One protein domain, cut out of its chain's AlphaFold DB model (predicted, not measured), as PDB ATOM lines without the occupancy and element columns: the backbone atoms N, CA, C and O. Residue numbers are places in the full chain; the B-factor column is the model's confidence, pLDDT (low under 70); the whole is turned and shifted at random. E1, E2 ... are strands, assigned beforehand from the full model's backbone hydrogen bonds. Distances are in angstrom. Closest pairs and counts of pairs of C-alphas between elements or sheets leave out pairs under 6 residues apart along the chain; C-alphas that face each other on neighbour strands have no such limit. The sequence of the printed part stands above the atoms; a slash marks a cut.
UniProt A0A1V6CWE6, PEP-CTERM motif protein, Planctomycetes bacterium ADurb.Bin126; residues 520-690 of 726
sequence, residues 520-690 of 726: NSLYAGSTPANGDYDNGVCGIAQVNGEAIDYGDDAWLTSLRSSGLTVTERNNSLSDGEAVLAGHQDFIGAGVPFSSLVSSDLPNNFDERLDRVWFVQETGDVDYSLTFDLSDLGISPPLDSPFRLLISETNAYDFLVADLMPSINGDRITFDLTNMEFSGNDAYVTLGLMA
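AT A GLANCE: This is residues 520 to 690 of the 726 residues of the protein "PEP-CTERM motif protein" of Planctomycetes bacterium ADurb.Bin126 (UniProt A0A1V6CWE6). In a domain with little regular structure, a large, strongly twisted, branched sheet of E1, E2, E4, E5, E6, E8 and E11 and a smaller sheet, E3-E7-E10-E9, form a sandwich, partly face to face. The 171 printed residues have no named helix and eleven strands, E1 to E11 in chain order, antiparallel in both sheets; the class is all strand, with only 63 residues in strands. It is compact, radius of gyration of the C-alphas 15.0 A, spanning 46 by 36 by 34 A.

IN THESE COORDINATES: E1, residues 535 to 543, 22.1 A long, begins at C-alpha 535 (109.966, 104.913, 127.335). E2 is 546 to 548, E3 564 to 568, E4 578 to 583, E5 605 to 609, E6 613 to 618, E7 623 to 628, E8 642 to 647, E9 662 to 664, E10 667 to 671. E11, 681 to 689, 24.5 A long, ends at C-alpha 689 (122.114, 109.430, 103.009).

HOW THE PARTS SIT: Beside E11, E5 and E6 lie on one side, E8 on the other side; N 643 and O 687 are 2.9 A apart, within hydrogen-bond range. Between the sheets, the closest C-alphas of E1 and E3, Gly 539 and Val 566, are 5.1 A apart.

THE WHOLE: The printed part has no cut. Links E2 to E3, E4 to E5, E7 to E8 and E8 to E9 are long. Thirty residues have pLDDT under 70, among them 551 to 561.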
ATOM      1  N   ASN A 520     101.035  87.954 129.139       89.94
ATOM      2  CA  ASN A 520     101.088  88.929 128.053       89.94
ATOM      3  C   ASN A 520     102.233  89.938 128.266       89.94
ATOM      4  O   ASN A 520     102.080  91.127 128.006       89.94
ATOM      5  N   SER A 521     103.375  89.444 128.764       90.81
ATOM      6  CA  SER A 521     104.649  90.162 128.776       90.81
ATOM      7  C   SER A 521     105.231  90.073 127.371       90.81
ATOM      8  O   SER A 521     105.923  89.113 127.045       90.81
ATOM      9  N   LEU A 522     104.852  91.028 126.530       90.88
ATOM     10  CA  LEU A 522     105.097  91.048 125.085       90.88
ATOM     11  C   LEU A 522     106.296  91.935 124.714       90.88
ATOM     12  O   LEU A 522     106.672  92.005 123.550       90.88
ATOM     13  N   TYR A 523     106.871  92.637 125.695       91.56
ATOM     14  CA  TYR A 523     108.006  93.531 125.512       91.56
ATOM     15  C   TYR A 523     109.089  93.278 126.567       91.56
ATOM     16  O   TYR A 523     108.827  93.271 127.768       91.56
ATOM     17  N   ALA A 524     110.310  93.078 126.095       87.44
ATOM     18  CA  ALA A 524     111.530  92.778 126.830       87.44
ATOM     19  C   ALA A 524     112.623  93.822 126.559       87.44
ATOM     20  O   ALA A 524     113.712  93.728 127.127       87.44
ATOM     21  N   GLY A 525     112.352  94.833 125.723       81.12
ATOM     22  CA  GLY A 525     113.253  95.973 125.525       81.12
ATOM     23  C   GLY A 525     113.523  96.740 126.814       81.12
ATOM     24  O   GLY A 525     114.583  97.336 126.959       81.12
ATOM     25  N   SER A 526     112.611  96.639 127.783       72.81
ATOM     26  CA  SER A 526     112.751  97.182 129.135       72.81
ATOM     27  C   SER A 526     113.689  96.404 130.052       72.81
ATOM     28  O   SER A 526     113.875  96.742 131.220       72.81
ATOM     29  N   THR A 527     114.270  95.311 129.560       73.62
ATOM     30  CA  THR A 527     115.279  94.597 130.325       73.62
ATOM     31  C   THR A 527     116.636  95.261 130.149       73.62
ATOM     32  O   THR A 527     117.008  95.667 129.043       73.62
ATOM     33  N   PRO A 528     117.468  95.222 131.191       65.12
ATOM     34  CA  PRO A 528     118.844  95.647 131.073       65.12
ATOM     35  C   PRO A 528     119.677  94.988 129.989       65.12
ATOM     36  O   PRO A 528     120.601  95.598 129.469       65.12
ATOM     37  N   ALA A 529     119.391  93.724 129.673       69.19
ATOM     38  CA  ALA A 529     120.111  93.001 128.633       69.19
ATOM     39  C   ALA A 529     119.863  93.613 127.249       69.19
ATOM     40  O   ALA A 529     120.763  93.602 126.414       69.19
ATOM     41  N   ASN A 530     118.671  94.178 127.053       73.62
ATOM     42  CA  ASN A 530     118.245  94.806 125.811       73.62
ATOM     43  C   ASN A 530     118.419  96.332 125.837       73.62
ATOM     44  O   ASN A 530     118.232  96.976 124.807       73.62
ATOM     45  N   GLY A 531     118.852  96.887 126.973       64.88
ATOM     46  CA  GLY A 531     119.203  98.290 127.141       64.88
ATOM     47  C   GLY A 531     118.056  99.178 127.629       64.88
ATOM     48  O   GLY A 531     117.961 100.296 127.152       64.88
ATOM     49  N   ASP A 532     117.206  98.744 128.565       74.31
ATOM     50  CA  ASP A 532     116.206  99.587 129.272       74.31
ATOM     51  C   ASP A 532     115.462 100.601 128.354       74.31
ATOM     52  O   ASP A 532     115.398 101.809 128.606       74.31
ATOM     53  N   TYR A 533     114.914 100.116 127.233       80.94
ATOM     54  CA  TYR A 533     114.090 100.877 126.282       80.94
ATOM     55  C   TYR A 533     112.671 101.071 126.841       80.94
ATOM     56  O   TYR A 533     111.678 100.641 126.247       80.94
ATOM     57  N   ASP A 534     112.596 101.682 128.022       75.75
ATOM     58  CA  ASP A 534     111.415 101.729 128.892       75.75
ATOM     59  C   ASP A 534     110.377 102.781 128.490       75.75
ATOM     60  O   ASP A 534     109.237 102.762 128.965       75.75
ATOM     61  N   ASN A 535     110.765 103.735 127.642       76.25
ATOM     62  CA  ASN A 535     109.966 104.913 127.335       76.25
ATOM     63  C   ASN A 535     109.182 104.727 126.035       76.25
ATOM     64  O   ASN A 535     109.641 104.080 125.096       76.25
ATOM     65  N   GLY A 536     107.976 105.302 125.991       76.31
ATOM     66  CA  GLY A 536     107.161 105.336 124.773       76.31
ATOM     67  C   GLY A 536     106.786 103.961 124.216       76.31
ATOM     68  O   GLY A 536     106.468 103.866 123.035       76.31
ATOM     69  N   VAL A 537     106.823 102.900 125.041       86.75
ATOM     70  CA  VAL A 537     106.488 101.538 124.598       86.75
ATOM     71  C   VAL A 537     105.089 101.539 123.995       86.75
ATOM     72  O   VAL A 537     104.123 101.864 124.689       86.75
ATOM     73  N   CYS A 538     105.001 101.210 122.713       87.44
ATOM     74  CA  CYS A 538     103.789 101.220 121.903       87.44
ATOM     75  C   CYS A 538     103.844 100.112 120.850       87.44
ATOM     76  O   CYS A 538     104.860  99.440 120.706       87.44
ATOM     77  N   GLY A 539     102.758  99.916 120.106       91.94
ATOM     78  CA  GLY A 539     102.749  99.020 118.957       91.94
ATOM     79  C   GLY A 539     101.443  98.259 118.800       91.94
ATOM     80  O   GLY A 539     100.388  98.719 119.243       91.94
ATOM     81  N   ILE A 540     101.530  97.106 118.148       92.69
ATOM     82  CA  ILE A 540     100.393  96.254 117.794       92.69
ATOM     83  C   ILE A 540     100.428  94.956 118.597       92.69
ATOM     84  O   ILE A 540     101.500  94.462 118.942       92.69
ATOM     85  N   ALA A 541      99.261  94.409 118.917       94.38
ATOM     86  CA  ALA A 541      99.120  93.136 119.616       94.38
ATOM     87  C   ALA A 541      97.708  92.582 119.435       94.38
ATOM     88  O   ALA A 541      96.742  93.347 119.366       94.38
ATOM     89  N   GLN A 542      97.564  91.262 119.432       93.19
ATOM     90  CA  GLN A 542      96.264  90.622 119.584       93.19
ATOM     91  C   GLN A 542      96.263  89.734 120.820       93.19
ATOM     92  O   GLN A 542      97.134  88.892 121.005       93.19
ATOM     93  N   VAL A 543      95.268  89.935 121.686       91.31
ATOM     94  CA  VAL A 543      95.119  89.150 122.915       91.31
ATOM     95  C   VAL A 543      93.660  88.764 123.126       91.31
ATOM     96  O   VAL A 543      92.759  89.604 123.081       91.31
ATOM     97  N   ASN A 544      93.433  87.479 123.388       87.62
ATOM     98  CA  ASN A 544      92.129  86.826 123.457       87.62
ATOM     99  C   ASN A 544      91.200  87.181 122.276       87.62
ATOM    100  O   ASN A 544      90.004  87.422 122.470       87.62
ATOM    101  N   GLY A 545      91.751  87.236 121.063       86.88
ATOM    102  CA  GLY A 545      91.022  87.485 119.819       86.88
ATOM    103  C   GLY A 545      90.677  88.951 119.529       86.88
ATOM    104  O   GLY A 545      90.051  89.219 118.504       86.88
ATOM    105  N   GLU A 546      91.091  89.906 120.364       87.81
ATOM    106  CA  GLU A 546      90.921  91.342 120.099       87.81
ATOM    107  C   GLU A 546      92.266  91.988 119.763       87.81
ATOM    108  O   GLU A 546      93.198  91.953 120.569       87.81
ATOM    109  N   ALA A 547      92.357  92.559 118.562       86.38
ATOM    110  CA  ALA A 547      93.575  93.138 118.012       86.38
ATOM    111  C   ALA A 547      93.618  94.667 118.157       86.38
ATOM    112  O   ALA A 547      92.587  95.348 118.130       86.38
ATOM    113  N   ILE A 548      94.833  95.195 118.257       84.94
ATOM    114  CA  ILE A 548      95.190  96.555 117.857       84.94
ATOM    115  C   ILE A 548      96.116  96.427 116.644       84.94
ATOM    116  O   ILE A 548      97.239  95.961 116.778       84.94
ATOM    117  N   ASP A 549      95.613  96.802 115.469       78.62
ATOM    118  CA  ASP A 549      96.270  96.699 114.153       78.62
ATOM    119  C   ASP A 549      97.083  97.955 113.784       78.62
ATOM    120  O   ASP A 549      97.868  97.975 112.833       78.62
ATOM    121  N   TYR A 550      96.928  99.019 114.570       76.94
ATOM    122  CA  TYR A 550      97.661 100.271 114.443       76.94
ATOM    123  C   TYR A 550      97.977 100.827 115.829       76.94
ATOM    124  O   TYR A 550      97.065 101.104 116.610       76.94
ATOM    125  N   GLY A 551      99.261 101.037 116.117       69.25
ATOM    126  CA  GLY A 551      99.709 101.580 117.393       69.25
ATOM    127  C   GLY A 551     100.807 102.625 117.236       69.25
ATOM    128  O   GLY A 551     101.875 102.349 116.693       69.25
ATOM    129  N   ASP A 552     100.547 103.817 117.764       65.38
ATOM    130  CA  ASP A 552     101.561 104.784 118.193       65.38
ATOM    131  C   ASP A 552     101.467 104.960 119.719       65.38
ATOM    132  O   ASP A 552     100.618 104.344 120.368       65.38
ATOM    133  N   ASP A 553     102.335 105.762 120.328       59.81
ATOM    134  CA  ASP A 553     102.245 106.032 121.766       59.81
ATOM    135  C   ASP A 553     101.252 107.160 122.117       59.81
ATOM    136  O   ASP A 553     101.041 107.438 123.299       59.81
ATOM    137  N   ALA A 554     100.608 107.796 121.127       60.09
ATOM    138  CA  ALA A 554      99.788 108.993 121.331       60.09
ATOM    139  C   ALA A 554      98.476 108.687 122.069       60.09
ATOM    140  O   ALA A 554      97.861 109.570 122.671       60.09
ATOM    141  N   TRP A 555      98.032 107.429 122.024       61.53
ATOM    142  CA  TRP A 555      96.931 106.924 122.842       61.53
ATOM    143  C   TRP A 555      97.417 106.296 124.164       61.53
ATOM    144  O   TRP A 555      96.648 106.089 125.093       61.53
ATOM    145  N   LEU A 556      98.709 106.013 124.321       58.28
ATOM    146  CA  LEU A 556      99.258 105.483 125.575       58.28
ATOM    147  C   LEU A 556      99.707 106.595 126.513       58.28
ATOM    148  O   LEU A 556      99.565 106.475 127.733       58.28
ATOM    149  N   THR A 557     100.207 107.684 125.942       53.50
ATOM    150  CA  THR A 557     100.746 108.835 126.647       53.50
ATOM    151  C   THR A 557     100.020 110.103 126.204       53.50
ATOM    152  O   THR A 557      99.472 110.199 125.114       53.50
ATOM    153  N   SER A 558     100.008 111.125 127.058       42.59
ATOM    154  CA  SER A 558      99.537 112.462 126.674       42.59
ATOM    155  C   SER A 558     100.537 113.220 125.781       42.59
ATOM    156  O   SER A 558     100.321 114.393 125.480       42.59
ATOM    157  N   LEU A 559     101.684 112.612 125.471       43.97
ATOM    158  CA  LEU A 559     102.734 113.156 124.617       43.97
ATOM    159  C   LEU A 559     102.538 112.580 123.204       43.97
ATOM    160  O   LEU A 559     101.978 111.503 123.040       43.97
ATOM    161  N   ARG A 560     102.890 113.340 122.165       49.00
ATOM    162  CA  ARG A 560     102.648 112.930 120.772       49.00
ATOM    163  C   ARG A 560     103.697 111.912 120.316       49.00
ATOM    164  O   ARG A 560     104.872 112.231 120.462       49.00
ATOM    165  N   SER A 561     103.217 110.780 119.781       56.25
ATOM    166  CA  SER A 561     103.799 109.629 119.030       56.25
ATOM    167  C   SER A 561     105.232 109.132 119.311       56.25
ATOM    168  O   SER A 561     105.642 108.116 118.746       56.25
ATOM    169  N   SER A 562     106.042 109.855 120.081       74.00
ATOM    170  CA  SER A 562     107.503 109.742 120.160       74.00
ATOM    171  C   SER A 562     108.202 109.649 118.798       74.00
ATOM    172  O   SER A 562     109.408 109.418 118.759       74.00
ATOM    173  N   GLY A 563     107.482 109.886 117.694       81.38
ATOM    174  CA  GLY A 563     107.943 109.787 116.322       81.38
ATOM    175  C   GLY A 563     107.842 108.427 115.641       81.38
ATOM    176  O   GLY A 563     108.269 108.356 114.490       81.38
ATOM    177  N   LEU A 564     107.327 107.370 116.283       88.62
ATOM    178  CA  LEU A 564     107.229 106.035 115.677       88.62
ATOM    179  C   LEU A 564     105.800 105.488 115.734       88.62
ATOM    180  O   LEU A 564     105.116 105.544 116.750       88.62
ATOM    181  N   THR A 565     105.368 104.901 114.626       90.19
ATOM    182  CA  THR A 565     104.133 104.124 114.536       90.19
ATOM    183  C   THR A 565     104.445 102.728 114.020       90.19
ATOM    184  O   THR A 565     105.126 102.590 113.001       90.19
ATOM    185  N   VAL A 566     103.874 101.714 114.668       92.44
ATOM    186  CA  VAL A 566     103.840 100.334 114.177       92.44
ATOM    187  C   VAL A 566     102.463 100.068 113.574       92.44
ATOM    188  O   VAL A 566     101.430 100.402 114.158       92.44
ATOM    189  N   THR A 567     102.424  99.509 112.369       93.81
ATOM    190  CA  THR A 567     101.166  99.202 111.677       93.81
ATOM    191  C   THR A 567     101.215  97.805 111.101       93.81
ATOM    192  O   THR A 567     102.141  97.485 110.353       93.81
ATOM    193  N   GLU A 568     100.196  97.016 111.423       94.00
ATOM    194  CA  GLU A 568      99.993  95.679 110.888       94.00
ATOM    195  C   GLU A 568      99.823  95.719 109.364       94.00
ATOM    196  O   GLU A 568      99.249  96.649 108.781       94.00
ATOM    197  N   ARG A 569     100.311  94.678 108.697       92.31
ATOM    198  CA  ARG A 569     100.074  94.402 107.290       92.31
ATOM    199  C   ARG A 569      99.481  93.009 107.117       92.31
ATOM    200  O   ARG A 569      99.601  92.127 107.959       92.31
ATOM    201  N   ASN A 570      98.793  92.844 105.991       91.56
ATOM    202  CA  ASN A 570      98.277  91.568 105.493       91.56
ATOM    203  C   ASN A 570      97.341  90.784 106.431       91.56
ATOM    204  O   ASN A 570      97.032  89.635 106.121       91.56
ATOM    205  N   ASN A 571      96.812  91.408 107.492       89.62
ATOM    206  CA  ASN A 571      95.979  90.734 108.492       89.62
ATOM    207  C   ASN A 571      96.711  89.508 109.095       89.62
ATOM    208  O   ASN A 571      96.145  88.412 109.165       89.62
ATOM    209  N   SER A 572      98.001  89.681 109.383       90.75
ATOM    210  CA  SER A 572      98.920  88.651 109.876       90.75
ATOM    211  C   SER A 572      98.839  88.460 111.391       90.75
ATOM    212  O   SER A 572      99.120  87.368 111.871       90.75
ATOM    213  N   LEU A 573      98.394  89.477 112.134       91.94
ATOM    214  CA  LEU A 573      98.392  89.473 113.590       91.94
ATOM    215  C   LEU A 573      97.374  88.461 114.131       91.94
ATOM    216  O   LEU A 573      96.164  88.614 113.933       91.94
ATOM    217  N   SER A 574      97.883  87.440 114.821       93.50
ATOM    218  CA  SER A 574      97.120  86.372 115.468       93.50
ATOM    219  C   SER A 574      97.177  86.455 116.999       93.50
ATOM    220  O   SER A 574      97.941  87.210 117.597       93.50
ATOM    221  N   ASP A 575      96.343  85.660 117.673       93.00
ATOM    222  CA  ASP A 575      96.225  85.706 119.131       93.00
ATOM    223  C   ASP A 575      97.533  85.338 119.851       93.00
ATOM    224  O   ASP A 575      98.088  84.261 119.637       93.00
ATOM    225  N   GLY A 576      97.984  86.215 120.749       89.00
ATOM    226  CA  GLY A 576      99.261  86.102 121.454       89.00
ATOM    227  C   GLY A 576     100.447  86.723 120.712       89.00
ATOM    228  O   GLY A 576     101.546  86.733 121.265       89.00
ATOM    229  N   GLU A 577     100.235  87.250 119.506       93.31
ATOM    230  CA  GLU A 577     101.269  87.910 118.715       93.31
ATOM    231  C   GLU A 577     101.270  89.421 118.930       93.31
ATOM    232  O   GLU A 577     100.249  90.036 119.268       93.31
ATOM    233  N   ALA A 578     102.442  90.026 118.759       93.69
ATOM    234  CA  ALA A 578     102.648  91.449 118.966       93.69
ATOM    235  C   ALA A 578     103.897  91.959 118.253       93.69
ATOM    236  O   ALA A 578     104.863  91.228 118.073       93.69
ATOM    237  N   VAL A 579     103.900  93.252 117.947       94.38
ATOM    238  CA  VAL A 579     105.110  93.999 117.609       94.38
ATOM    239  C   VAL A 579     105.108  95.256 118.455       94.38
ATOM    240  O   VAL A 579     104.286  96.150 118.236       94.38
ATOM    241  N   LEU A 580     106.000  95.306 119.440       93.56
ATOM    242  CA  LEU A 580     106.111  96.410 120.385       93.56
ATOM    243  C   LEU A 580     107.452  97.112 120.236       93.56
ATOM    244  O   LEU A 580     108.480  96.478 120.026       93.56
ATOM    245  N   ALA A 581     107.437  98.431 120.362       92.69
ATOM    246  CA  ALA A 581     108.607  99.271 120.222       92.69
ATOM    247  C   ALA A 581     108.675 100.294 121.351       92.69
ATOM    248  O   ALA A 581     107.678 100.957 121.635       92.69
ATOM    249  N   GLY A 582     109.847 100.460 121.955       88.44
ATOM    250  CA  GLY A 582     110.128 101.508 122.939       88.44
ATOM    251  C   GLY A 582     111.495 102.142 122.706       88.44
ATOM    252  O   GLY A 582     112.258 101.697 121.852       88.44
ATOM    253  N   HIS A 583     111.795 103.208 123.440       84.94
ATOM    254  CA  HIS A 583     113.028 103.991 123.328       84.94
ATOM    255  C   HIS A 583     113.600 104.351 124.708       84.94
ATOM    256  O   HIS A 583     112.942 104.206 125.738       84.94
ATOM    257  N   GLN A 584     114.839 104.839 124.744       75.25
ATOM    258  CA  GLN A 584     115.511 105.250 125.987       75.25
ATOM    259  C   GLN A 584     115.308 106.733 126.330       75.25
ATOM    260  O   GLN A 584     115.509 107.138 127.474       75.25
ATOM    261  N   ASP A 585     114.912 107.556 125.355       71.44
ATOM    262  CA  ASP A 585     114.813 109.000 125.565       71.44
ATOM    263  C   ASP A 585     113.778 109.366 126.635       71.44
ATOM    264  O   ASP A 585     112.609 108.981 126.561       71.44
ATOM    265  N   PHE A 586     114.185 110.199 127.592       57.41
ATOM    266  CA  PHE A 586     113.272 110.792 128.560       57.41
ATOM    267  C   PHE A 586     112.487 111.945 127.922       57.41
ATOM    268  O   PHE A 586     113.043 113.007 127.635       57.41
ATOM    269  N   ILE A 587     111.173 111.778 127.757       50.91
ATOM    270  CA  ILE A 587     110.309 112.822 127.192       50.91
ATOM    271  C   ILE A 587     109.668 113.637 128.323       50.91
ATOM    272  O   ILE A 587     108.591 113.328 128.842       50.91
ATOM    273  N   GLY A 588     110.354 114.710 128.722       46.66
ATOM    274  CA  GLY A 588     109.828 115.715 129.650       46.66
ATOM    275  C   GLY A 588     108.783 116.637 129.004       46.66
ATOM    276  O   GLY A 588     108.655 116.713 127.785       46.66
ATOM    277  N   ALA A 589     108.064 117.423 129.816       37.38
ATOM    278  CA  ALA A 589     106.973 118.312 129.376       37.38
ATOM    279  C   ALA A 589     107.377 119.450 128.399       37.38
ATOM    280  O   ALA A 589     106.520 120.235 128.000       37.38
ATOM    281  N   GLY A 590     108.654 119.552 128.015       39.41
ATOM    282  CA  GLY A 590     109.181 120.600 127.134       39.41
ATOM    283  C   GLY A 590     110.116 120.130 126.017       39.41
ATOM    284  O   GLY A 590     110.655 120.992 125.327       39.41
ATOM    285  N   VAL A 591     110.340 118.822 125.823       45.03
ATOM    286  CA  VAL A 591     111.277 118.335 124.790       45.03
ATOM    287  C   VAL A 591     110.762 117.038 124.147       45.03
ATOM    288  O   VAL A 591     111.090 115.955 124.618       45.03
ATOM    289  N   PRO A 592     109.934 117.109 123.089       51.12
ATOM    290  CA  PRO A 592     109.587 115.925 122.296       51.12
ATOM    291  C   PRO A 592     110.633 115.606 121.208       51.12
ATOM    292  O   PRO A 592     110.572 114.561 120.564       51.12
ATOM    293  N   PHE A 593     111.605 116.497 120.997       64.12
ATOM    294  CA  PHE A 593     112.416 116.511 119.786       64.12
ATOM    295  C   PHE A 593     113.585 115.521 119.830       64.12
ATOM    296  O   PHE A 593     114.394 115.552 120.756       64.12
ATOM    297  N   SER A 594     113.682 114.676 118.806       72.25
ATOM    298  CA  SER A 594     114.912 113.957 118.474       72.25
ATOM    299  C   SER A 594     115.894 114.927 117.816       72.25
ATOM    300  O   SER A 594     115.494 115.924 117.214       72.25
ATOM    301  N   SER A 595     117.189 114.632 117.904       81.00
ATOM    302  CA  SER A 595     118.222 115.334 117.137       81.00
ATOM    303  C   SER A 595     118.731 114.466 115.981       81.00
ATOM    304  O   SER A 595     118.384 113.284 115.892       81.00
ATOM    305  N   LEU A 596     119.497 115.070 115.069       83.12
ATOM    306  CA  LEU A 596     120.267 114.352 114.057       83.12
ATOM    307  C   LEU A 596     121.723 114.266 114.519       83.12
ATOM    308  O   LEU A 596     122.296 115.268 114.954       83.12
ATOM    309  N   VAL A 597     122.315 113.080 114.418       83.19
ATOM    310  CA  VAL A 597     123.704 112.796 114.799       83.19
ATOM    311  C   VAL A 597     124.468 112.188 113.631       83.19
ATOM    312  O   VAL A 597     123.895 111.520 112.773       83.19
ATOM    313  N   SER A 598     125.781 112.409 113.612       83.50
ATOM    314  CA  SER A 598     126.706 111.881 112.597       83.50
ATOM    315  C   SER A 598     127.559 110.707 113.105       83.50
ATOM    316  O   SER A 598     128.531 110.317 112.459       83.50
ATOM    317  N   SER A 599     127.219 110.141 114.270       81.25
ATOM    318  CA  SER A 599     127.863 108.949 114.837       81.25
ATOM    319  C   SER A 599     127.103 107.670 114.481       81.25
ATOM    320  O   SER A 599     125.904 107.702 114.208       81.25
ATOM    321  N   ASP A 600     127.799 106.529 114.532       79.75
ATOM    322  CA  ASP A 600     127.197 105.190 114.403       79.75
ATOM    323  C   ASP A 600     126.461 104.994 113.062       79.75
ATOM    324  O   ASP A 600     125.344 104.487 112.991       79.75
ATOM    325  N   LEU A 601     127.088 105.467 111.979       81.38
ATOM    326  CA  LEU A 601     126.525 105.473 110.632       81.38
ATOM    327  C   LEU A 601     127.174 104.418 109.724       81.38
ATOM    328  O   LEU A 601     128.404 104.307 109.690       81.38
ATOM    329  N   PRO A 602     126.386 103.714 108.892       81.69
ATOM    330  CA  PRO A 602     126.924 102.967 107.765       81.69
ATOM    331  C   PRO A 602     127.616 103.891 106.752       81.69
ATOM    332  O   PRO A 602     127.329 105.086 106.650       81.69
ATOM    333  N   ASN A 603     128.491 103.323 105.918       76.56
ATOM    334  CA  ASN A 603     129.171 104.079 104.862       76.56
ATOM    335  C   ASN A 603     128.173 104.823 103.943       76.56
ATOM    336  O   ASN A 603     127.220 104.222 103.445       76.56
ATOM    337  N   ASN A 604     128.483 106.085 103.615       78.00
ATOM    338  CA  ASN A 604     127.717 107.006 102.749       78.00
ATOM    339  C   ASN A 604     126.484 107.684 103.380       78.00
ATOM    340  O   ASN A 604     125.689 108.284 102.654       78.00
ATOM    341  N   PHE A 605     126.327 107.623 104.699       82.50
ATOM    342  CA  PHE A 605     125.333 108.418 105.421       82.50
ATOM    343  C   PHE A 605     125.966 109.666 106.024       82.50
ATOM    344  O   PHE A 605     127.102 109.605 106.493       82.50
ATOM    345  N   ASP A 606     125.223 110.773 106.003       81.00
ATOM    346  CA  ASP A 606     125.647 112.025 106.637       81.00
ATOM    347  C   ASP A 606     125.123 112.103 108.077       81.00
ATOM    348  O   ASP A 606     125.849 112.516 108.981       81.00
ATOM    349  N   GLU A 607     123.871 111.683 108.296       88.06
ATOM    350  CA  GLU A 607     123.174 111.823 109.577       88.06
ATOM    351  C   GLU A 607     122.199 110.659 109.827       88.06
ATOM    352  O   GLU A 607     121.720 110.012 108.893       88.06
ATOM    353  N   ARG A 608     121.866 110.408 111.094       88.88
ATOM    354  CA  ARG A 608     120.733 109.578 111.541       88.88
ATOM    355  C   ARG A 608     119.983 110.275 112.667       88.88
ATOM    356  O   ARG A 608     120.529 111.188 113.282       88.88
ATOM    357  N   LEU A 609     118.770 109.827 112.980       86.88
ATOM    358  CA  LEU A 609     118.139 110.199 114.247       86.88
ATOM    359  C   LEU A 609     119.000 109.701 115.412       86.88
ATOM    360  O   LEU A 609     119.486 108.569 115.400       86.88
ATOM    361  N   ASP A 610     119.173 110.556 116.414       84.69
ATOM    362  CA  ASP A 610     119.800 110.203 117.690       84.69
ATOM    363  C   ASP A 610     118.986 109.123 118.412       84.69
ATOM    364  O   ASP A 610     119.535 108.122 118.871       84.69
ATOM    365  N   ARG A 611     117.653 109.275 118.384       87.12
ATOM    366  CA  ARG A 611     116.702 108.311 118.933       87.12
ATOM    367  C   ARG A 611     116.799 106.966 118.219       87.12
ATOM    368  O   ARG A 611     116.760 106.877 116.985       87.12
ATOM    369  N   VAL A 612     116.854 105.917 119.029       89.69
ATOM    370  CA  VAL A 612     116.812 104.515 118.612       89.69
ATOM    371  C   VAL A 612     115.636 103.853 119.311       89.69
ATOM    372  O   VAL A 612     115.409 104.082 120.501       89.69
ATOM    373  N   TRP A 613     114.911 103.017 118.578       92.62
ATOM    374  CA  TRP A 613     113.865 102.177 119.142       92.62
ATOM    375  C   TRP A 613     114.333 100.737 119.193       92.62
ATOM    376  O   TRP A 613     114.922 100.247 118.233       92.62
ATOM    377  N   PHE A 614     114.034 100.063 120.293       93.19
ATOM    378  CA  PHE A 614     114.064  98.614 120.359       93.19
ATOM    379  C   PHE A 614     112.689  98.117 119.930       93.19
ATOM    380  O   PHE A 614     111.693  98.453 120.569       93.19
ATOM    381  N   VAL A 615     112.639  97.374 118.833       93.94
ATOM    382  CA  VAL A 615     111.441  96.741 118.286       93.94
ATOM    383  C   VAL A 615     111.536  95.257 118.585       93.94
ATOM    384  O   VAL A 615     112.524  94.624 118.231       93.94
ATOM    385  N   GLN A 616     110.499  94.725 119.211       92.44
ATOM    386  CA  GLN A 616     110.350  93.313 119.496       92.44
ATOM    387  C   GLN A 616     109.114  92.772 118.810       92.44
ATOM    388  O   GLN A 616     108.009  93.285 118.997       92.44
ATOM    389  N   GLU A 617     109.310  91.684 118.088       92.50
ATOM    390  CA  GLU A 617     108.267  90.890 117.474       92.50
ATOM    391  C   GLU A 617     108.050  89.589 118.266       92.50
ATOM    392  O   GLU A 617     108.959  88.821 118.579       92.50
ATOM    393  N   THR A 618     106.797  89.326 118.614       90.94
ATOM    394  CA  THR A 618     106.342  88.072 119.210       90.94
ATOM    395  C   THR A 618     105.394  87.415 118.222       90.94
ATOM    396  O   THR A 618     104.311  87.943 117.990       90.94
ATOM    397  N   GLY A 619     105.778  86.262 117.675       88.25
ATOM    398  CA  GLY A 619     105.031  85.599 116.601       88.25
ATOM    399  C   GLY A 619     105.671  85.814 115.233       88.25
ATOM    400  O   GLY A 619     106.883  86.015 115.165       88.25
ATOM    401  N   ASP A 620     104.851  85.708 114.191       89.44
ATOM    402  CA  ASP A 620     105.205  85.947 112.785       89.44
ATOM    403  C   ASP A 620     104.228  86.988 112.224       89.44
ATOM    404  O   ASP A 620     103.115  86.662 111.801       89.44
ATOM    405  N   VAL A 621     104.598  88.263 112.341       90.56
ATOM    406  CA  VAL A 621     103.714  89.395 112.072       90.56
ATOM    407  C   VAL A 621     104.265  90.192 110.900       90.56
ATOM    408  O   VAL A 621     105.368  90.723 110.930       90.56
ATOM    409  N   ASP A 622     103.441  90.403 109.883       93.12
ATOM    410  CA  ASP A 622     103.749  91.357 108.827       93.12
ATOM    411  C   ASP A 622     103.461  92.766 109.350       93.12
ATOM    412  O   ASP A 622     102.313  93.108 109.651       93.12
ATOM    413  N   TYR A 623     104.473  93.629 109.430       93.81
ATOM    414  CA  TYR A 623     104.285  94.999 109.905       93.81
ATOM    415  C   TYR A 623     105.093  96.030 109.119       93.81
ATOM    416  O   TYR A 623     105.934  95.746 108.268       93.81
ATOM    417  N   SER A 624     104.782  97.291 109.389       95.06
ATOM    418  CA  SER A 624     105.516  98.444 108.885       95.06
ATOM    419  C   SER A 624     105.829  99.414 110.006       95.06
ATOM    420  O   SER A 624     105.071  99.536 110.969       95.06
ATOM    421  N   LEU A 625     106.935 100.129 109.833       95.06
ATOM    422  CA  LEU A 625     107.383 101.184 110.731       95.06
ATOM    423  C   LEU A 625     107.242 102.525 110.028       95.06
ATOM    424  O   LEU A 625     107.737 102.694 108.914       95.06
ATOM    425  N   THR A 626     106.571 103.478 110.669       93.56
ATOM    426  CA  THR A 626     106.437 104.846 110.162       93.56
ATOM    427  C   THR A 626     107.083 105.831 111.116       93.56
ATOM    428  O   THR A 626     106.660 105.935 112.263       93.56
ATOM    429  N   PHE A 627     108.056 106.584 110.613       91.12
ATOM    430  CA  PHE A 627     108.685 107.690 111.323       91.12
ATOM    431  C   PHE A 627     107.947 108.985 110.991       91.12
ATOM    432  O   PHE A 627     107.858 109.343 109.815       91.12
ATOM    433  N   ASP A 628     107.419 109.676 112.000       86.56
ATOM    434  CA  ASP A 628     106.782 110.990 111.849       86.56
ATOM    435  C   ASP A 628     107.764 112.087 112.265       86.56
ATOM    436  O   ASP A 628     108.048 112.293 113.447       86.56
ATOM    437  N   LEU A 629     108.326 112.785 111.279       84.38
ATOM    438  CA  LEU A 629     109.377 113.767 111.528       84.38
ATOM    439  C   LEU A 629     108.872 114.978 112.318       84.38
ATOM    440  O   LEU A 629     109.640 115.566 113.080       84.38
ATOM    441  N   SER A 630     107.593 115.336 112.181       79.56
ATOM    442  CA  SER A 630     107.023 116.479 112.895       79.56
ATOM    443  C   SER A 630     106.900 116.211 114.391       79.56
ATOM    444  O   SER A 630     107.267 117.068 115.201       79.56
ATOM    445  N   ASP A 631     106.492 114.997 114.754       77.56
ATOM    446  CA  ASP A 631     106.448 114.554 116.144       77.56
ATOM    447  C   ASP A 631     107.859 114.342 116.720       77.56
ATOM    448  O   ASP A 631     108.075 114.525 117.919       77.56
ATOM    449  N   LEU A 632     108.852 114.078 115.862       78.38
ATOM    450  CA  LEU A 632     110.275 114.078 116.219       78.38
ATOM    451  C   LEU A 632     110.892 115.478 116.314       78.38
ATOM    452  O   LEU A 632     112.059 115.589 116.682       78.38
ATOM    453  N   GLY A 633     110.175 116.552 115.973       79.00
ATOM    454  CA  GLY A 633     110.753 117.902 115.917       79.00
ATOM    455  C   GLY A 633     111.754 118.133 114.800       79.00
ATOM    456  O   GLY A 633     112.460 119.142 114.806       79.00
ATOM    457  N   ILE A 634     111.836 117.204 113.858       78.38
ATOM    458  CA  ILE A 634     112.736 117.281 112.725       78.38
ATOM    459  C   ILE A 634     112.004 118.004 111.605       78.38
ATOM    460  O   ILE A 634     110.962 117.570 111.120       78.38
ATOM    461  N   SER A 635     112.567 119.127 111.166       73.75
ATOM    462  CA  SER A 635     112.145 119.765 109.923       73.75
ATOM    463  C   SER A 635     112.981 119.163 108.791       73.75
ATOM    464  O   SER A 635     114.176 119.455 108.724       73.75
ATOM    465  N   PRO A 636     112.426 118.279 107.942       62.16
ATOM    466  CA  PRO A 636     113.233 117.580 106.952       62.16
ATOM    467  C   PRO A 636     113.815 118.543 105.909       62.16
ATOM    468  O   PRO A 636     113.066 119.340 105.335       62.16
ATOM    469  N   PRO A 637     115.103 118.422 105.548       55.44
ATOM    470  CA  PRO A 637     115.543 118.824 104.222       55.44
ATOM    471  C   PRO A 637     115.011 117.793 103.210       55.44
ATOM    472  O   PRO A 637     115.340 116.614 103.280       55.44
ATOM    473  N   LEU A 638     114.177 118.232 102.261       55.06
ATOM    474  CA  LEU A 638     113.504 117.380 101.258       55.06
ATOM    475  C   LEU A 638     114.450 116.704 100.242       55.06
ATOM    476  O   LEU A 638     113.980 115.994  99.354       55.06
ATOM    477  N   ASP A 639     115.759 116.929 100.354       61.84
ATOM    478  CA  ASP A 639     116.723 116.577  99.315       61.84
ATOM    479  C   ASP A 639     117.505 115.278  99.619       61.84
ATOM    480  O   ASP A 639     117.939 114.607  98.681       61.84
ATOM    481  N   SER A 640     117.640 114.852 100.884       65.38
ATOM    482  CA  SER A 640     118.396 113.639 101.256       65.38
ATOM    483  C   SER A 640     117.521 112.375 101.233       65.38
ATOM    484  O   SER A 640     116.428 112.373 101.801       65.38
ATOM    485  N   PRO A 641     117.964 111.260 100.619       83.06
ATOM    486  CA  PRO A 641     117.173 110.037 100.609       83.06
ATOM    487  C   PRO A 641     117.235 109.323 101.971       83.06
ATOM    488  O   PRO A 641     118.313 108.990 102.465       83.06
ATOM    489  N   PHE A 642     116.062 109.041 102.544       88.31
ATOM    490  CA  PHE A 642     115.915 108.318 103.810       88.31
ATOM    491  C   PHE A 642     116.154 106.810 103.659       88.31
ATOM    492  O   PHE A 642     115.770 106.209 102.646       88.31
ATOM    493  N   ARG A 643     116.747 106.179 104.676       92.00
ATOM    494  CA  ARG A 643     116.860 104.716 104.801       92.00
ATOM    495  C   ARG A 643     116.596 104.274 106.232       92.00
ATOM    496  O   ARG A 643     116.878 105.013 107.169       92.00
ATOM    497  N   LEU A 644     116.088 103.057 106.375       94.25
ATOM    498  CA  LEU A 644     115.958 102.403 107.665       94.25
ATOM    499  C   LEU A 644     117.310 101.801 108.039       94.25
ATOM    500  O   LEU A 644     117.908 101.059 107.255       94.25
ATOM    501  N   LEU A 645     117.788 102.162 109.222       93.56
ATOM    502  CA  LEU A 645     118.987 101.607 109.824       93.56
ATOM    503  C   LEU A 645     118.565 100.600 110.889       93.56
ATOM    504  O   LEU A 645     117.690 100.905 111.699       93.56
ATOM    505  N   ILE A 646     119.160  99.409 110.864       92.50
ATOM    506  CA  ILE A 646     118.790  98.281 111.725       92.50
ATOM    507  C   ILE A 646     120.041  97.636 112.316       92.50
ATOM    508  O   ILE A 646     121.023  97.438 111.606       92.50
ATOM    509  N   SER A 647     119.991  97.251 113.586       87.81
ATOM    510  CA  SER A 647     120.952  96.338 114.203       87.81
ATOM    511  C   SER A 647     120.224  95.271 115.011       87.81
ATOM    512  O   SER A 647     119.252  95.571 115.688       87.81
ATOM    513  N   GLU A 648     120.716  94.037 114.999       84.25
ATOM    514  CA  GLU A 648     120.186  92.953 115.844       84.25
ATOM    515  C   GLU A 648     120.976  92.791 117.152       84.25
ATOM    516  O   GLU A 648     120.673  91.925 117.964       84.25
ATOM    517  N   THR A 649     122.047  93.572 117.345       77.38
ATOM    518  CA  THR A 649     123.012  93.311 118.427       77.38
ATOM    519  C   THR A 649     123.122  94.431 119.449       77.38
ATOM    520  O   THR A 649     123.366  94.143 120.618       77.38
ATOM    521  N   ASN A 650     123.012  95.693 119.030       78.69
ATOM    522  CA  ASN A 650     123.075  96.869 119.900       78.69
ATOM    523  C   ASN A 650     122.679  98.138 119.124       78.69
ATOM    524  O   ASN A 650     122.565  98.126 117.905       78.69
ATOM    525  N   ALA A 651     122.561  99.265 119.820       76.69
ATOM    526  CA  ALA A 651     122.192 100.553 119.233       76.69
ATOM    527  C   ALA A 651     123.346 101.355 118.594       76.69
ATOM    528  O   ALA A 651     123.231 102.574 118.467       76.69
ATOM    529  N   TYR A 652     124.452 100.706 118.213       75.12
ATOM    530  CA  TYR A 652     125.666 101.375 117.710       75.12
ATOM    531  C   TYR A 652     126.195 100.791 116.394       75.12
ATOM    532  O   TYR A 652     126.889 101.486 115.657       75.12
ATOM    533  N   ASP A 653     125.876  99.538 116.064       83.44
ATOM    534  CA  ASP A 653     126.362  98.876 114.845       83.44
ATOM    535  C   ASP A 653     125.220  98.640 113.852       83.44
ATOM    536  O   ASP A 653     124.649  97.548 113.768       83.44
ATOM    537  N   PHE A 654     124.836  99.704 113.144       87.62
ATOM    538  CA  PHE A 654     123.716  99.674 112.211       87.62
ATOM    539  C   PHE A 654     124.114  99.191 110.814       87.62
ATOM    540  O   PHE A 654     125.128  99.583 110.234       87.62
ATOM    541  N   LEU A 655     123.217  98.413 110.222       89.94
ATOM    542  CA  LEU A 655     123.190  98.053 108.816       89.94
ATOM    543  C   LEU A 655     122.061  98.810 108.115       89.94
ATOM    544  O   LEU A 655     121.061  99.194 108.718       89.94
ATOM    545  N   VAL A 656     122.214  99.017 106.811       90.06
ATOM    546  CA  VAL A 656     121.156  99.601 105.981       90.06
ATOM    547  C   VAL A 656     120.187  98.491 105.603       90.06
ATOM    548  O   VAL A 656     120.590  97.538 104.936       90.06
ATOM    549  N   ALA A 657     118.915  98.625 105.977       87.25
ATOM    550  CA  ALA A 657     117.879  97.758 105.436       87.25
ATOM    551  C   ALA A 657     117.743  98.036 103.934       87.25
ATOM    552  O   ALA A 657     117.628  99.195 103.524       87.25
ATOM    553  N   ASP A 658     117.727  96.991 103.104       85.81
ATOM    554  CA  ASP A 658     117.503  97.120 101.656       85.81
ATOM    555  C   ASP A 658     116.011  97.350 101.349       85.81
ATOM    556  O   ASP A 658     115.368  96.632 100.587       85.81
ATOM    557  N   LEU A 659     115.442  98.357 102.013       89.69
ATOM    558  CA  LEU A 659     114.055  98.776 101.924       89.69
ATOM    559  C   LEU A 659     113.997 100.222 101.449       89.69
ATOM    560  O   LEU A 659     114.669 101.113 101.976       89.69
ATOM    561  N   MET A 660     113.151 100.468 100.454       90.12
ATOM    562  CA  MET A 660     112.837 101.823 100.023       90.12
ATOM    563  C   MET A 660     111.610 102.323 100.785       90.12
ATOM    564  O   MET A 660     110.594 101.624 100.792       90.12
ATOM    565  N   PRO A 661     111.662 103.520 101.393       93.44
ATOM    566  CA  PRO A 661     110.511 104.038 102.107       93.44
ATOM    567  C   PRO A 661     109.433 104.542 101.148       93.44
ATOM    568  O   PRO A 661     109.732 105.120 100.098       93.44
ATOM    569  N   SER A 662     108.174 104.432 101.562       92.62
ATOM    570  CA  SER A 662     107.119 105.304 101.052       92.62
ATOM    571  C   SER A 662     107.093 106.595 101.866       92.62
ATOM    572  O   SER A 662     107.053 106.549 103.094       92.62
ATOM    573  N   ILE A 663     107.101 107.738 101.182       89.44
ATOM    574  CA  ILE A 663     107.143 109.064 101.805       89.44
ATOM    575  C   ILE A 663     105.816 109.769 101.541       89.44
ATOM    576  O   ILE A 663     105.428 109.946 100.384       89.44
ATOM    577  N   ASN A 664     105.130 110.188 102.603       87.06
ATOM    578  CA  ASN A 664     103.922 111.002 102.517       87.06
ATOM    579  C   ASN A 664     104.051 112.213 103.447       87.06
ATOM    580  O   ASN A 664     103.813 112.108 104.648       87.06
ATOM    581  N   GLY A 665     104.446 113.356 102.886       86.44
ATOM    582  CA  GLY A 665     104.762 114.544 103.677       86.44
ATOM    583  C   GLY A 665     105.994 114.311 104.551       86.44
ATOM    584  O   GLY A 665     107.073 114.029 104.035       86.44
ATOM    585  N   ASP A 666     105.813 114.434 105.859       84.38
ATOM    586  CA  ASP A 666     106.799 114.218 106.921       84.38
ATOM    587  C   ASP A 666     106.775 112.795 107.507       84.38
ATOM    588  O   ASP A 666     107.535 112.506 108.429       84.38
ATOM    589  N   ARG A 667     105.953 111.891 106.955       88.50
ATOM    590  CA  ARG A 667     105.883 110.487 107.373       88.50
ATOM    591  C   ARG A 667     106.681 109.585 106.436       88.50
ATOM    592  O   ARG A 667     106.405 109.531 105.232       88.50
ATOM    593  N   ILE A 668     107.650 108.866 106.999       92.00
ATOM    594  CA  ILE A 668     108.551 107.948 106.293       92.00
ATOM    595  C   ILE A 668     108.231 106.515 106.715       92.00
ATOM    596  O   ILE A 668     108.509 106.133 107.847       92.00
ATOM    597  N   THR A 669     107.652 105.722 105.816       94.19
ATOM    598  CA  THR A 669     107.193 104.360 106.127       94.19
ATOM    599  C   THR A 669     108.042 103.305 105.434       94.19
ATOM    600  O   THR A 669     108.239 103.372 104.220       94.19
ATOM    601  N   PHE A 670     108.478 102.299 106.186       96.25
ATOM    602  CA  PHE A 670     109.165 101.107 105.695       96.25
ATOM    603  C   PHE A 670     108.282  99.877 105.908       96.25
ATOM    604  O   PHE A 670     107.686  99.722 106.972       96.25
ATOM    605  N   ASP A 671     108.192  99.019 104.893       95.38
ATOM    606  CA  ASP A 671     107.464  97.748 104.945       95.38
ATOM    607  C   ASP A 671     108.434  96.617 105.305       95.38
ATOM    608  O   ASP A 671     109.394  96.384 104.569       95.38
ATOM    609  N   LEU A 672     108.200  95.962 106.443       93.31
ATOM    610  CA  LEU A 672     109.072  94.932 107.004       93.31
ATOM    611  C   LEU A 672     108.514  93.513 106.804       93.31
ATOM    612  O   LEU A 672     109.166  92.571 107.219       93.31
ATOM    613  N   THR A 673     107.396  93.338 106.088       87.88
ATOM    614  CA  THR A 673     106.718  92.043 105.816       87.88
ATOM    615  C   THR A 673     107.643  90.871 105.427       87.88
ATOM    616  O   THR A 673     107.298  89.719 105.615       87.88
ATOM    617  N   ASN A 674     108.802  91.125 104.809       80.31
ATOM    618  CA  ASN A 674     109.731  90.063 104.379       80.31
ATOM    619  C   ASN A 674     111.096  90.152 105.077       80.31
ATOM    620  O   ASN A 674     112.108  89.714 104.523       80.31
ATOM    621  N   MET A 675     111.145  90.802 106.234       81.94
ATOM    622  CA  MET A 675     112.335  90.900 107.061       81.94
ATOM    623  C   MET A 675     112.213  89.935 108.233       81.94
ATOM    624  O   MET A 675     111.251  90.002 108.978       81.94
ATOM    625  N   GLU A 676     113.213  89.077 108.401       76.56
ATOM    626  CA  GLU A 676     113.340  88.208 109.571       76.56
ATOM    627  C   GLU A 676     114.543  88.679 110.390       76.56
ATOM    628  O   GLU A 676     115.629  88.866 109.831       76.56
ATOM    629  N   PHE A 677     114.360  88.845 111.702       78.69
ATOM    630  CA  PHE A 677     115.449  89.143 112.633       78.69
ATOM    631  C   PHE A 677     115.895  87.873 113.351       78.69
ATOM    632  O   PHE A 677     115.061  87.067 113.760       78.69
ATOM    633  N   SER A 678     117.203  87.686 113.565       65.31
ATOM    634  CA  SER A 678     117.742  86.421 114.108       65.31
ATOM    635  C   SER A 678     117.301  86.061 115.544       65.31
ATOM    636  O   SER A 678     117.591  84.961 116.022       65.31
ATOM    637  N   GLY A 679     116.538  86.937 116.203       68.12
ATOM    638  CA  GLY A 679     115.842  86.686 117.466       68.12
ATOM    639  C   GLY A 679     114.523  87.447 117.612       68.12
ATOM    640  O   GLY A 679     114.096  87.645 118.741       68.12
ATOM    641  N   ASN A 680     113.916  87.889 116.502       78.69
ATOM    642  CA  ASN A 680     112.723  88.753 116.454       78.69
ATOM    643  C   ASN A 680     112.866  90.142 117.119       78.69
ATOM    644  O   ASN A 680     111.901  90.900 117.191       78.69
ATOM    645  N   ASP A 681     114.070  90.501 117.560       86.81
ATOM    646  CA  ASP A 681     114.376  91.779 118.197       86.81
ATOM    647  C   ASP A 681     115.320  92.599 117.307       86.81
ATOM    648  O   ASP A 681     116.268  92.066 116.720       86.81
ATOM    649  N   ALA A 682     115.088  93.909 117.224       91.06
ATOM    650  CA  ALA A 682     115.914  94.815 116.440       91.06
ATOM    651  C   ALA A 682     115.977  96.231 117.025       91.06
ATOM    652  O   ALA A 682     114.977  96.816 117.434       91.06
ATOM    653  N   TYR A 683     117.160  96.832 116.968       92.44
ATOM    654  CA  TYR A 683     117.383  98.257 117.176       92.44
ATOM    655  C   TYR A 683     117.201  98.983 115.848       92.44
ATOM    656  O   TYR A 683     117.891  98.671 114.876       92.44
ATOM    657  N   VAL A 684     116.305  99.966 115.791       94.56
ATOM    658  CA  VAL A 684     115.975 100.683 114.553       94.56
ATOM    659  C   VAL A 684     116.094 102.194 114.708       94.56
ATOM    660  O   VAL A 684     115.777 102.764 115.753       94.56
ATOM    661  N   THR A 685     116.526 102.859 113.639       93.69
ATOM    662  CA  THR A 685     116.548 104.324 113.536       93.69
ATOM    663  C   THR A 685     116.485 104.779 112.072       93.69
ATOM    664  O   THR A 685     116.606 103.973 111.145       93.69
ATOM    665  N   LEU A 686     116.264 106.074 111.836       91.81
ATOM    666  CA  LEU A 686     116.147 106.651 110.496       91.81
ATOM    667  C   LEU A 686     117.464 107.312 110.073       91.81
ATOM    668  O   LEU A 686     117.938 108.228 110.740       91.81
ATOM    669  N   GLY A 687     118.026 106.885 108.941       90.31
ATOM    670  CA  GLY A 687     119.238 107.446 108.342       90.31
ATOM    671  C   GLY A 687     118.952 108.379 107.163       90.31
ATOM    672  O   GLY A 687     118.036 108.139 106.372       90.31
ATOM    673  N   LEU A 688     119.779 109.414 107.015       87.50
ATOM    674  CA  LEU A 688     119.798 110.365 105.905       87.50
ATOM    675  C   LEU A 688     121.094 110.166 105.107       87.50
ATOM    676  O   LEU A 688     122.203 110.393 105.598       87.50
ATOM    677  N   MET A 689     120.958 109.707 103.863       78.38
ATOM    678  CA  MET A 689     122.114 109.430 103.009       78.38
ATOM    679  C   MET A 689     122.665 110.716 102.380       78.38
ATOM    680  O   MET A 689     121.894 111.599 101.994       78.38
ATOM    681  N   ALA A 690     123.981 110.771 102.180       66.19
ATOM    682  CA  ALA A 690     124.625 111.869 101.469       66.19
ATOM    683  C   ALA A 690     124.215 111.879  99.991       66.19
ATOM    684  O   ALA A 690     124.286 110.847  99.314       66.19
TER     685      ALA A 690